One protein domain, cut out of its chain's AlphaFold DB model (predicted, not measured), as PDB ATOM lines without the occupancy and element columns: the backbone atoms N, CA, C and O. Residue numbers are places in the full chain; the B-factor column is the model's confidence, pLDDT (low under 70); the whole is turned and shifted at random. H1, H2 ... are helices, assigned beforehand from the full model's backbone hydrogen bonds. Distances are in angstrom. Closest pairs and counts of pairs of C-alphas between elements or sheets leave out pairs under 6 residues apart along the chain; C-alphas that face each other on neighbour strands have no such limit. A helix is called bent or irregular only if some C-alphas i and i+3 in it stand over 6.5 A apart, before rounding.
ATOM      1  N   LEU A 484      16.543  47.226  12.098       62.38
ATOM      2  CA  LEU A 484      17.644  46.278  11.909       62.38
ATOM      3  C   LEU A 484      17.127  44.893  11.509       62.38
ATOM      4  O   LEU A 484      17.686  44.300  10.580       62.38
ATOM      5  N   THR A 485      16.026  44.426  12.106       75.94
ATOM      6  CA  THR A 485      15.341  43.178  11.714       75.94
ATOM      7  C   THR A 485      14.983  43.193  10.227       75.94
ATOM      8  O   THR A 485      15.350  42.274   9.494       75.94
ATOM      9  N   ARG A 486      14.380  44.276   9.716       82.12
ATOM     10  CA  ARG A 486      14.035  44.427   8.287       82.12
ATOM     11  C   ARG A 486      15.261  44.342   7.369       82.12
ATOM     12  O   ARG A 486      15.173  43.771   6.278       82.12
ATOM     13  N   GLN A 487      16.421  44.863   7.787       85.12
ATOM     14  CA  GLN A 487      17.659  44.726   7.009       85.12
ATOM     15  C   GLN A 487      18.247  43.305   7.093       85.12
ATOM     16  O   GLN A 487      18.753  42.795   6.090       85.12
ATOM     17  N   GLN A 488      18.173  42.652   8.256       87.38
ATOM     18  CA  GLN A 488      18.605  41.262   8.447       87.38
ATOM     19  C   GLN A 488      17.735  40.284   7.644       87.38
ATOM     20  O   GLN A 488      18.284  39.467   6.908       87.38
ATOM     21  N   VAL A 489      16.406  40.428   7.670       88.81
ATOM     22  CA  VAL A 489      15.462  39.628   6.868       88.81
ATOM     23  C   VAL A 489      15.770  39.753   5.374       88.81
ATOM     24  O   VAL A 489      15.890  38.736   4.691       88.81
ATOM     25  N   ARG A 490      16.015  40.969   4.862       86.56
ATOM     26  CA  ARG A 490      16.446  41.170   3.463       86.56
ATOM     27  C   ARG A 490      17.780  40.472   3.155       86.56
ATOM     28  O   ARG A 490      17.912  39.856   2.097       86.56
ATOM     29  N   LYS A 491      18.764  40.511   4.066       89.81
ATOM     30  CA  LYS A 491      20.039  39.774   3.912       89.81
ATOM     31  C   LYS A 491      19.820  38.255   3.903       89.81
ATOM     32  O   LYS A 491      20.384  37.582   3.042       89.81
ATOM     33  N   ALA A 492      18.979  37.727   4.792       87.94
ATOM     34  CA  ALA A 492      18.653  36.303   4.880       87.94
ATOM     35  C   ALA A 492      17.907  35.802   3.630       87.94
ATOM     36  O   ALA A 492      18.296  34.790   3.048       87.94
ATOM     37  N   GLN A 493      16.912  36.552   3.145       89.62
ATOM     38  CA  GLN A 493      16.204  36.269   1.889       89.62
ATOM     39  C   GLN A 493      17.164  36.240   0.689       89.62
ATOM     40  O   GLN A 493      17.131  35.297  -0.104       89.62
ATOM     41  N   MET A 494      18.080  37.209   0.582       84.50
ATOM     42  CA  MET A 494      19.112  37.207  -0.463       84.50
ATOM     43  C   MET A 494      20.125  36.061  -0.303       84.50
ATOM     44  O   MET A 494      20.605  35.527  -1.303       84.50
ATOM     45  N   GLY A 495      20.429  35.643   0.929       89.44
ATOM     46  CA  GLY A 495      21.240  34.457   1.222       89.44
ATOM     47  C   GLY A 495      20.568  33.161   0.759       89.44
ATOM     48  O   GLY A 495      21.181  32.373   0.037       89.44
ATOM     49  N   LEU A 496      19.286  32.977   1.087       87.44
ATOM     50  CA  LEU A 496      18.467  31.846   0.635       87.44
ATOM     51  C   LEU A 496      18.329  31.813  -0.891       87.44
ATOM     52  O   LEU A 496      18.494  30.751  -1.492       87.44
ATOM     53  N   LEU A 497      18.105  32.966  -1.532       83.81
ATOM     54  CA  LEU A 497      18.058  33.073  -2.991       83.81
ATOM     55  C   LEU A 497      19.395  32.657  -3.622       83.81
ATOM     56  O   LEU A 497      19.405  31.823  -4.526       83.81
ATOM     57  N   ARG A 498      20.529  33.143  -3.097       85.81
ATOM     58  CA  ARG A 498      21.872  32.718  -3.537       85.81
ATOM     59  C   ARG A 498      22.107  31.220  -3.328       85.81
ATOM     60  O   ARG A 498      22.618  30.572  -4.236       85.81
ATOM     61  N   ARG A 499      21.695  30.641  -2.190       87.06
ATOM     62  CA  ARG A 499      21.821  29.192  -1.911       87.06
ATOM     63  C   ARG A 499      20.958  28.359  -2.872       87.06
ATOM     64  O   ARG A 499      21.419  27.330  -3.364       87.06
ATOM     65  N   ARG A 500      19.748  28.830  -3.205       86.88
ATOM     66  CA  ARG A 500      18.840  28.215  -4.193       86.88
ATOM     67  C   ARG A 500      19.399  28.295  -5.618       86.88
ATOM     68  O   ARG A 500      19.385  27.283  -6.313       86.88
ATOM     69  N   VAL A 501      19.937  29.445  -6.034       82.50
ATOM     70  CA  VAL A 501      20.617  29.607  -7.335       82.50
ATOM     71  C   VAL A 501      21.869  28.729  -7.403       82.50
ATOM     72  O   VAL A 501      22.052  28.020  -8.384       82.50
ATOM     73  N   ALA A 502      22.691  28.677  -6.352       85.19
ATOM     74  CA  ALA A 502      23.871  27.812  -6.307       85.19
ATOM     75  C   ALA A 502      23.514  26.316  -6.401       85.19
ATOM     76  O   ALA A 502      24.164  25.590  -7.154       85.19
ATOM     77  N   ARG A 503      22.456  25.856  -5.709       87.94
ATOM     78  CA  ARG A 503      21.917  24.492  -5.884       87.94
ATOM     79  C   ARG A 503      21.448  24.265  -7.328       87.94
ATOM     80  O   ARG A 503      21.930  23.327  -7.955       87.94
ATOM     81  N   ARG A 504      20.622  25.161  -7.890       85.25
ATOM     82  CA  ARG A 504      20.153  25.088  -9.293       85.25
ATOM     83  C   ARG A 504      21.285  25.075 -10.322       85.25
ATOM     84  O   ARG A 504      21.162  24.372 -11.314       85.25
ATOM     85  N   LYS A 505      22.374  25.823 -10.101       83.81
ATOM     86  CA  LYS A 505      23.568  25.834 -10.967       83.81
ATOM     87  C   LYS A 505      24.329  24.505 -10.909       83.81
ATOM     88  O   LYS A 505      24.755  24.016 -11.950       83.81
ATOM     89  N   ARG A 506      24.460  23.899  -9.720       84.62
ATOM     90  CA  ARG A 506      25.123  22.593  -9.526       84.62
ATOM     91  C   ARG A 506      24.302  21.416 -10.065       84.62
ATOM     92  O   ARG A 506      24.879  20.487 -10.614       84.62
ATOM     93  N   SER A 507      22.972  21.463  -9.972       87.44
ATOM     94  CA  SER A 507      22.080  20.376 -10.407       87.44
ATOM     95  C   SER A 507      21.806  20.328 -11.922       87.44
ATOM     96  O   SER A 507      20.925  19.585 -12.356       87.44
ATOM     97  N   ARG A 508      22.511  21.116 -12.752       85.50
ATOM     98  CA  ARG A 508      22.288  21.189 -14.211       85.50
ATOM     99  C   ARG A 508      22.826  19.947 -14.935       85.50
ATOM    100  O   ARG A 508      23.917  19.985 -15.505       85.50
ATOM    101  N   LYS A 509      22.063  18.852 -14.947       89.12
ATOM    102  CA  LYS A 509      22.335  17.673 -15.792       89.12
ATOM    103  C   LYS A 509      22.171  18.032 -17.280       89.12
ATOM    104  O   LYS A 509      21.195  18.674 -17.665       89.12
ATOM    105  N   SER A 510      23.138  17.644 -18.111       84.62
ATOM    106  CA  SER A 510      23.122  17.852 -19.566       84.62
ATOM    107  C   SER A 510      22.003  17.031 -20.230       84.62
ATOM    108  O   SER A 510      21.913  15.833 -19.956       84.62
ATOM    109  N   PRO A 511      21.191  17.603 -21.145       81.00
ATOM    110  CA  PRO A 511      20.063  16.893 -21.754       81.00
ATOM    111  C   PRO A 511      20.474  15.779 -22.729       81.00
ATOM    112  O   PRO A 511      19.633  14.959 -23.078       81.00
ATOM    113  N   ILE A 512      21.733  15.757 -23.185       81.81
ATOM    114  CA  ILE A 512      22.259  14.739 -24.114       81.81
ATOM    115  C   ILE A 512      23.150  13.724 -23.391       81.81
ATOM    116  O   ILE A 512      23.163  12.554 -23.755       81.81
ATOM    117  N   THR A 513      23.915  14.155 -22.382       85.94
ATOM    118  CA  THR A 513      24.941  13.305 -21.749       85.94
ATOM    119  C   THR A 513      24.633  12.905 -20.308       85.94
ATOM    120  O   THR A 513      25.415  12.151 -19.734       85.94
ATOM    121  N   GLY A 514      23.566  13.428 -19.687       89.31
ATOM    122  CA  GLY A 514      23.172  13.180 -18.287       89.31
ATOM    123  C   GLY A 514      24.120  13.764 -17.224       89.31
ATOM    124  O   GLY A 514      23.687  14.136 -16.134       89.31
ATOM    125  N   LYS A 515      25.407  13.899 -17.556       91.19
ATOM    126  CA  LYS A 515      26.486  14.425 -16.711       91.19
ATOM    127  C   LYS A 515      26.232  15.884 -16.294       91.19
ATOM    128  O   LYS A 515      25.591  16.626 -17.046       91.19
ATOM    129  N   PRO A 516      26.737  16.324 -15.125       89.69
ATOM    130  CA  PRO A 516      26.634  17.715 -14.696       89.69
ATOM    131  C   PRO A 516      27.318  18.652 -15.701       89.69
ATOM    132  O   PRO A 516      28.409  18.378 -16.202       89.69
ATOM    133  N   THR A 517      26.658  19.766 -16.002       89.69
ATOM    134  CA  THR A 517      27.133  20.759 -16.970       89.69
ATOM    135  C   THR A 517      28.185  21.653 -16.308       89.69
ATOM    136  O   THR A 517      27.882  22.254 -15.275       89.69
ATOM    137  N   PRO A 518      29.404  21.789 -16.866       89.62
ATOM    138  CA  PRO A 518      30.427  22.651 -16.281       89.62
ATOM    139  C   PRO A 518      29.974  24.115 -16.307       89.62
ATOM    140  O   PRO A 518      29.486  24.607 -17.325       89.62
ATOM    141  N   MET A 519      30.148  24.820 -15.187       88.12
ATOM    142  CA  MET A 519      29.798  26.238 -15.087       88.12
ATOM    143  C   MET A 519      30.696  27.093 -15.989       88.12
ATOM    144  O   MET A 519      31.922  26.958 -15.976       88.12
ATOM    145  N   LEU A 520      30.091  28.013 -16.741       89.50
ATOM    146  CA  LEU A 520      30.831  28.968 -17.562       89.50
ATOM    147  C   LEU A 520      31.613  29.958 -16.674       89.50
ATOM    148  O   LEU A 520      31.032  30.515 -15.741       89.50
ATOM    149  N   PRO A 521      32.899  30.253 -16.959       93.06
ATOM    150  CA  PRO A 521      33.644  31.248 -16.193       93.06
ATOM    151  C   PRO A 521      32.954  32.624 -16.259       93.06
ATOM    152  O   PRO A 521      32.759  33.151 -17.361       93.06
ATOM    153  N   PRO A 522      32.617  33.262 -15.120       89.31
ATOM    154  CA  PRO A 522      31.828  34.498 -15.113       89.31
ATOM    155  C   PRO A 522      32.577  35.675 -15.754       89.31
ATOM    156  O   PRO A 522      31.959  36.601 -16.275       89.31
ATOM    157  N   THR A 523      33.911  35.621 -15.790       93.19
ATOM    158  CA  THR A 523      34.769  36.542 -16.550       93.19
ATOM    159  C   THR A 523      34.534  36.448 -18.059       93.19
ATOM    160  O   THR A 523      34.501  37.478 -18.733       93.19
ATOM    161  N   THR A 524      34.320  35.242 -18.592       93.12
ATOM    162  CA  THR A 524      33.996  35.002 -20.005       93.12
ATOM    163  C   THR A 524      32.577  35.462 -20.320       93.12
ATOM    164  O   THR A 524      32.398  36.226 -21.267       93.12
ATOM    165  N   VAL A 525      31.590  35.081 -19.497       93.88
ATOM    166  CA  VAL A 525      30.186  35.517 -19.649       93.88
ATOM    167  C   VAL A 525      30.100  37.044 -19.648       93.88
ATOM    168  O   VAL A 525      29.574  37.636 -20.591       93.88
ATOM    169  N   ARG A 526      30.714  37.698 -18.651       93.88
ATOM    170  CA  ARG A 526      30.778  39.162 -18.555       93.88
ATOM    171  C   ARG A 526      31.450  39.789 -19.776       93.88
ATOM    172  O   ARG A 526      30.885  40.709 -20.350       93.88
ATOM    173  N   ARG A 527      32.610  39.281 -20.215       92.00
ATOM    174  CA  ARG A 527      33.344  39.816 -21.379       92.00
ATOM    175  C   ARG A 527      32.546  39.708 -22.682       92.00
ATOM    176  O   ARG A 527      32.593  40.637 -23.486       92.00
ATOM    177  N   LEU A 528      31.840  38.598 -22.901       91.25
ATOM    178  CA  LEU A 528      30.988  38.406 -24.078       91.25
ATOM    179  C   LEU A 528      29.757  39.322 -24.024       91.25
ATOM    180  O   LEU A 528      29.443  39.977 -25.017       91.25
ATOM    181  N   PHE A 529      29.111  39.436 -22.861       92.94
ATOM    182  CA  PHE A 529      27.946  40.302 -22.681       92.94
ATOM    183  C   PHE A 529      28.305  41.794 -22.782       92.94
ATOM    184  O   PHE A 529      27.635  42.525 -23.505       92.94
ATOM    185  N   ASP A 530      29.409  42.246 -22.172       91.12
ATOM    186  CA  ASP A 530      29.937  43.608 -22.349       91.12
ATOM    187  C   ASP A 530      30.237  43.906 -23.829       91.12
ATOM    188  O   ASP A 530      29.887  44.977 -24.327       91.12
ATOM    189  N   ALA A 531      30.825  42.957 -24.568       88.31
ATOM    190  CA  ALA A 531      31.096  43.116 -25.999       88.31
ATOM    191  C   ALA A 531      29.819  43.168 -26.865       88.31
ATOM    192  O   ALA A 531      29.827  43.827 -27.907       88.31
ATOM    193  N   ALA A 532      28.734  42.512 -26.441       87.81
ATOM    194  CA  ALA A 532      27.441  42.514 -27.127       87.81
ATOM    195  C   ALA A 532      26.578  43.747 -26.789       87.81
ATOM    196  O   ALA A 532      25.967  44.327 -27.688       87.81
ATOM    197  N   VAL A 533      26.552  44.171 -25.519       89.50
ATOM    198  CA  VAL A 533      25.799  45.341 -25.015       89.50
ATOM    199  C   VAL A 533      26.489  46.657 -25.369       89.50
ATOM    200  O   VAL A 533      25.824  47.652 -25.668       89.50
ATOM    201  N   GLN A 534      27.823  46.671 -25.397       85.06
ATOM    202  CA  GLN A 534      28.633  47.790 -25.875       85.06
ATOM    203  C   GLN A 534      29.318  47.396 -27.199       85.06
ATOM    204  O   GLN A 534      30.555  47.352 -27.260       85.06
ATOM    205  N   PRO A 535      28.545  47.122 -28.280       74.19
ATOM    206  CA  PRO A 535      29.086  46.649 -29.547       74.19
ATOM    207  C   PRO A 535      30.040  47.710 -30.072       74.19
ATOM    208  O   PRO A 535      29.648  48.826 -30.432       74.19
ATOM    209  N   LEU A 554      28.120  46.477 -15.100       88.56
ATOM    210  CA  LEU A 554      27.290  45.279 -14.949       88.56
ATOM    211  C   LEU A 554      27.330  44.781 -13.497       88.56
ATOM    212  O   LEU A 554      28.408  44.494 -12.958       88.56
ATOM    213  N   GLU A 555      26.152  44.670 -12.892       91.75
ATOM    214  CA  GLU A 555      25.956  44.068 -11.579       91.75
ATOM    215  C   GLU A 555      26.128  42.544 -11.661       91.75
ATOM    216  O   GLU A 555      25.764  41.916 -12.655       91.75
ATOM    217  N   ASN A 556      26.653  41.930 -10.598       89.00
ATOM    218  CA  ASN A 556      26.877  40.484 -10.558       89.00
ATOM    219  C   ASN A 556      25.580  39.682 -10.772       89.00
ATOM    220  O   ASN A 556      25.616  38.698 -11.499       89.00
ATOM    221  N   GLY A 557      24.433  40.148 -10.257       89.19
ATOM    222  CA  GLY A 557      23.133  39.503 -10.489       89.19
ATOM    223  C   GLY A 557      22.704  39.474 -11.964       89.19
ATOM    224  O   GLY A 557      22.066  38.518 -12.397       89.19
ATOM    225  N   VAL A 558      23.118  40.464 -12.766       91.31
ATOM    226  CA  VAL A 558      22.907  40.448 -14.225       91.31
ATOM    227  C   VAL A 558      23.816  39.411 -14.884       91.31
ATOM    228  O   VAL A 558      23.372  38.696 -15.774       91.31
ATOM    229  N   VAL A 559      25.068  39.274 -14.430       91.62
ATOM    230  CA  VAL A 559      25.983  38.232 -14.934       91.62
ATOM    231  C   VAL A 559      25.477  36.831 -14.568       91.62
ATOM    232  O   VAL A 559      25.494  35.952 -15.425       91.62
ATOM    233  N   ASP A 560      24.963  36.632 -13.349       89.81
ATOM    234  CA  ASP A 560      24.338  35.376 -12.911       89.81
ATOM    235  C   ASP A 560      23.117  35.002 -13.772       89.81
ATOM    236  O   ASP A 560      22.988  33.843 -14.171       89.81
ATOM    237  N   ALA A 561      22.252  35.972 -14.092       90.75
ATOM    238  CA  ALA A 561      21.073  35.764 -14.936       90.75
ATOM    239  C   ALA A 561      21.433  35.504 -16.411       90.75
ATOM    240  O   ALA A 561      20.826  34.650 -17.055       90.75
ATOM    241  N   VAL A 562      22.448  36.194 -16.949       94.19
ATOM    242  CA  VAL A 562      22.962  35.940 -18.307       94.19
ATOM    243  C   VAL A 562      23.634  34.567 -18.391       94.19
ATOM    244  O   VAL A 562      23.473  33.882 -19.397       94.19
ATOM    245  N   GLU A 563      24.342  34.121 -17.350       93.19
ATOM    246  CA  GLU A 563      24.884  32.757 -17.271       93.19
ATOM    247  C   GLU A 563      23.755  31.709 -17.284       93.19
ATOM    248  O   GLU A 563      23.820  30.756 -18.059       93.19
ATOM    249  N   GLU A 564      22.693  31.903 -16.491       90.31
ATOM    250  CA  GLU A 564      21.517  31.019 -16.473       90.31
ATOM    251  C   GLU A 564      20.830  30.937 -17.846       90.31
ATOM    252  O   GLU A 564      20.707  29.837 -18.388       90.31
ATOM    253  N   ALA A 565      20.518  32.078 -18.467       93.38
ATOM    254  CA  ALA A 565      19.943  32.129 -19.814       93.38
ATOM    255  C   ALA A 565      20.875  31.533 -20.893       93.38
ATOM    256  O   ALA A 565      20.406  30.948 -21.867       93.38
ATOM    257  N   THR A 566      22.201  31.635 -20.724       93.75
ATOM    258  CA  THR A 566      23.171  31.008 -21.642       93.75
ATOM    259  C   THR A 566      23.136  29.483 -21.532       93.75
ATOM    260  O   THR A 566      23.191  28.799 -22.552       93.75
ATOM    261  N   HIS A 567      23.019  28.927 -20.321       90.50
ATOM    262  CA  HIS A 567      22.882  27.478 -20.136       90.50
ATOM    263  C   HIS A 567      21.538  26.944 -20.651       90.50
ATOM    264  O   HIS A 567      21.516  25.872 -21.255       90.50
ATOM    265  N   GLU A 568      20.445  27.690 -20.469       91.69
ATOM    266  CA  GLU A 568      19.128  27.356 -21.027       91.69
ATOM    267  C   GLU A 568      19.157  27.350 -22.566       91.69
ATOM    268  O   GLU A 568      18.822  26.338 -23.184       91.69
ATOM    269  N   PHE A 569      19.688  28.413 -23.184       94.06
ATOM    270  CA  PHE A 569      19.889  28.488 -24.635       94.06
ATOM    271  C   PHE A 569      20.756  27.339 -25.172       94.06
ATOM    272  O   PHE A 569      20.423  26.745 -26.195       94.06
ATOM    273  N   LEU A 570      21.855  26.985 -24.493       93.06
ATOM    274  CA  LEU A 570      22.703  25.863 -24.912       93.06
ATOM    275  C   LEU A 570      21.974  24.513 -24.806       93.06
ATOM    276  O   LEU A 570      22.162  23.658 -25.675       93.06
ATOM    277  N   ALA A 571      21.127  24.315 -23.794       91.56
ATOM    278  CA  ALA A 571      20.312  23.108 -23.656       91.56
ATOM    279  C   ALA A 571      19.221  23.009 -24.741       91.56
ATOM    280  O   ALA A 571      18.969  21.920 -25.258       91.56
ATOM    281  N   GLU A 572      18.604  24.128 -25.130       94.81
ATOM    282  CA  GLU A 572      17.632  24.165 -26.228       94.81
ATOM    283  C   GLU A 572      18.307  23.972 -27.598       94.81
ATOM    284  O   GLU A 572      17.900  23.113 -28.381       94.81
ATOM    285  N   PHE A 573      19.390  24.706 -27.869       96.00
ATOM    286  CA  PHE A 573      20.135  24.631 -29.127       96.00
ATOM    287  C   PHE A 573      20.706  23.228 -29.372       96.00
ATOM    288  O   PHE A 573      20.606  22.702 -30.478       96.00
ATOM    289  N   THR A 574      21.263  22.576 -28.343       94.12
ATOM    290  CA  THR A 574      21.783  21.204 -28.485       94.12
ATOM    291  C   THR A 574      20.682  20.179 -28.762       94.12
ATOM    292  O   THR A 574      20.897  19.300 -29.599       94.12
ATOM    293  N   ARG A 575      19.486  20.325 -28.166       94.75
ATOM    294  CA  ARG A 575      18.301  19.524 -28.532       94.75
ATOM    295  C   ARG A 575      17.936  19.725 -30.004       94.75
ATOM    296  O   ARG A 575      17.981  18.759 -30.760       94.75
ATOM    297  N   GLN A 576      17.715  20.970 -30.431       96.81
ATOM    298  CA  GLN A 576      17.359  21.311 -31.818       96.81
ATOM    299  C   GLN A 576      18.368  20.762 -32.841       96.81
ATOM    300  O   GLN A 576      17.973  20.223 -33.874       96.81
ATOM    301  N   VAL A 577      19.672  20.856 -32.557       96.38
ATOM    302  CA  VAL A 577      20.724  20.303 -33.426       96.38
ATOM    303  C   VAL A 577      20.688  18.770 -33.451       96.38
ATOM    304  O   VAL A 577      20.869  18.181 -34.518       96.38
ATOM    305  N   SER A 578      20.402  18.111 -32.322       95.25
ATOM    306  CA  SER A 578      20.213  16.654 -32.288       95.25
ATOM    307  C   SER A 578      18.959  16.200 -33.048       95.25
ATOM    308  O   SER A 578      18.994  15.168 -33.716       95.25
ATOM    309  N   ASP A 579      17.884  16.991 -33.035       95.81
ATOM    310  CA  ASP A 579      16.650  16.687 -33.763       95.81
ATOM    311  C   ASP A 579      16.810  16.890 -35.277       95.81
ATOM    312  O   ASP A 579      16.316  16.076 -36.055       95.81
ATOM    313  N   VAL A 580      17.586  17.889 -35.718       97.06
ATOM    314  CA  VAL A 580      17.990  18.012 -37.131       97.06
ATOM    315  C   VAL A 580      18.900  16.855 -37.558       97.06
ATOM    316  O   VAL A 580      18.696  16.286 -38.629       97.06
ATOM    317  N   ALA A 581      19.866  16.448 -36.726       96.12
ATOM    318  CA  ALA A 581      20.703  15.283 -37.028       96.12
ATOM    319  C   ALA A 581      19.850  14.005 -37.176       96.12
ATOM    320  O   ALA A 581      19.999  13.276 -38.160       96.12
ATOM    321  N   ARG A 582      18.871  13.790 -36.283       95.88
ATOM    322  CA  ARG A 582      17.873  12.708 -36.379       95.88
ATOM    323  C   ARG A 582      17.032  12.785 -37.658       95.88
ATOM    324  O   ARG A 582      16.872  11.762 -38.316       95.88
ATOM    325  N   GLN A 583      16.558  13.969 -38.055       96.38
ATOM    326  CA  GLN A 583      15.846  14.178 -39.330       96.38
ATOM    327  C   GLN A 583      16.719  13.841 -40.553       96.38
ATOM    328  O   GLN A 583      16.208  13.362 -41.562       96.38
ATOM    329  N   HIS A 584      18.038  14.021 -40.455       95.69
ATOM    330  CA  HIS A 584      19.013  13.581 -41.457       95.69
ATOM    331  C   HIS A 584      19.451  12.104 -41.309       95.69
ATOM    332  O   HIS A 584      20.464  11.708 -41.892       95.69
ATOM    333  N   GLY A 585      18.740  11.290 -40.518       94.94
ATOM    334  CA  GLY A 585      19.046   9.873 -40.272       94.94
ATOM    335  C   GLY A 585      20.254   9.615 -39.361       94.94
ATOM    336  O   GLY A 585      20.664   8.470 -39.183       94.94
ATOM    337  N   ARG A 586      20.847  10.659 -38.769       90.31
ATOM    338  CA  ARG A 586      22.072  10.596 -37.956       90.31
ATOM    339  C   ARG A 586      21.730  10.675 -36.469       90.31
ATOM    340  O   ARG A 586      21.744  11.736 -35.857       90.31
ATOM    341  N   SER A 587      21.435   9.522 -35.873       82.19
ATOM    342  CA  SER A 587      20.995   9.416 -34.471       82.19
ATOM    343  C   SER A 587      22.087   9.671 -33.420       82.19
ATOM    344  O   SER A 587      21.754  10.014 -32.287       82.19
ATOM    345  N   ARG A 588      23.373   9.496 -33.770       87.69
ATOM    346  CA  ARG A 588      24.518   9.579 -32.831       87.69
ATOM    347  C   ARG A 588      25.576  10.636 -33.180       87.69
ATOM    348  O   ARG A 588      26.408  10.944 -32.333       87.69
ATOM    349  N   THR A 589      25.577  11.186 -34.395       92.31
ATOM    350  CA  THR A 589      26.633  12.091 -34.888       92.31
ATOM    351  C   THR A 589      26.071  13.437 -35.339       92.31
ATOM    352  O   THR A 589      25.414  13.550 -36.370       92.31
TER     353      THR A 589
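Overview. This is residues 484 to 535 and 554 to 589 of the 676 residues of the protein "CENP-T_C domain-containing protein" of Acaromyces ingoldii (UniProt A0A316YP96). Two long helices, H1 and H3, run the same way but are shifted lengthwise, so that the last part of H1 comes near the first half of H3, and the short helix H2 packs crosswise on H3 near its first residues. Residues 484 to 497 of H1 stick out free, and the long link after H1, residues 507 to 521, runs on past the end of that helix and folds back to reach H2. The printed part has 88 residues with three named helices, in the order H1, H2, H3, and no named strand; the class is all helix. The whole is loose, with a radius of gyration of the C-alphas of 17.5 A, and flat in outline, spanning 64 by 34 by 17 A.

Arrangement. H1, residues 484 to 506, touches no helix. H3, residues 556 to 583, is close to H1 but not clearly touching it: one pair of C-alphas is within 8 A, that of Lys 505 and Glu 564, 7.8 A apart. H1 and H3 run the same way at a shallow tilt of 24 degrees, with their centres 25.9 A apart. H2, residues 522 to 533, is apart from H1. H2 and H3 touch, and their closest C-alphas are those of Arg 526 and Val 559, 6.1 A apart. They stand about perpendicular, at 85 degrees, and H3 touches H2 with residues 559 to 563 alone. In H1, H2 and H3 every O i to N i+4 pair of the backbone is within hydrogen-bond range.

Along the chain. H1 begins at C-alpha 484, at (17.644, 46.278, 11.909), and ends at C-alpha 506, at (25.123, 22.593, -9.526), 32.8 A from first to last C-alpha. H2 has 12 residues, Pro 522 to Val 533, and measures 15.9 A. H3, the longest helix with 28 residues, runs 40.5 A from Asn 556 to Gln 583, whose C-alpha is at (15.846, 14.178, -39.330). None of the three helices is bent or irregular.

Size, cuts and confidence. The two C-alphas farthest apart are those of Leu 484 and Gly 585, at 63.6 A. Without residues 484 to 497, which stand free, the body has 74 residues and spans 45 by 33 by 14 A. The link from H1 to H2, 15 residues, is long. The link from H2 to H3 goes across the cut: residues 536 to 553 are not printed, and C-alphas 535 and 554 are 14.8 A apart. The mean pLDDT of the printed part of this model is 89.3, and residue 484 is under 70.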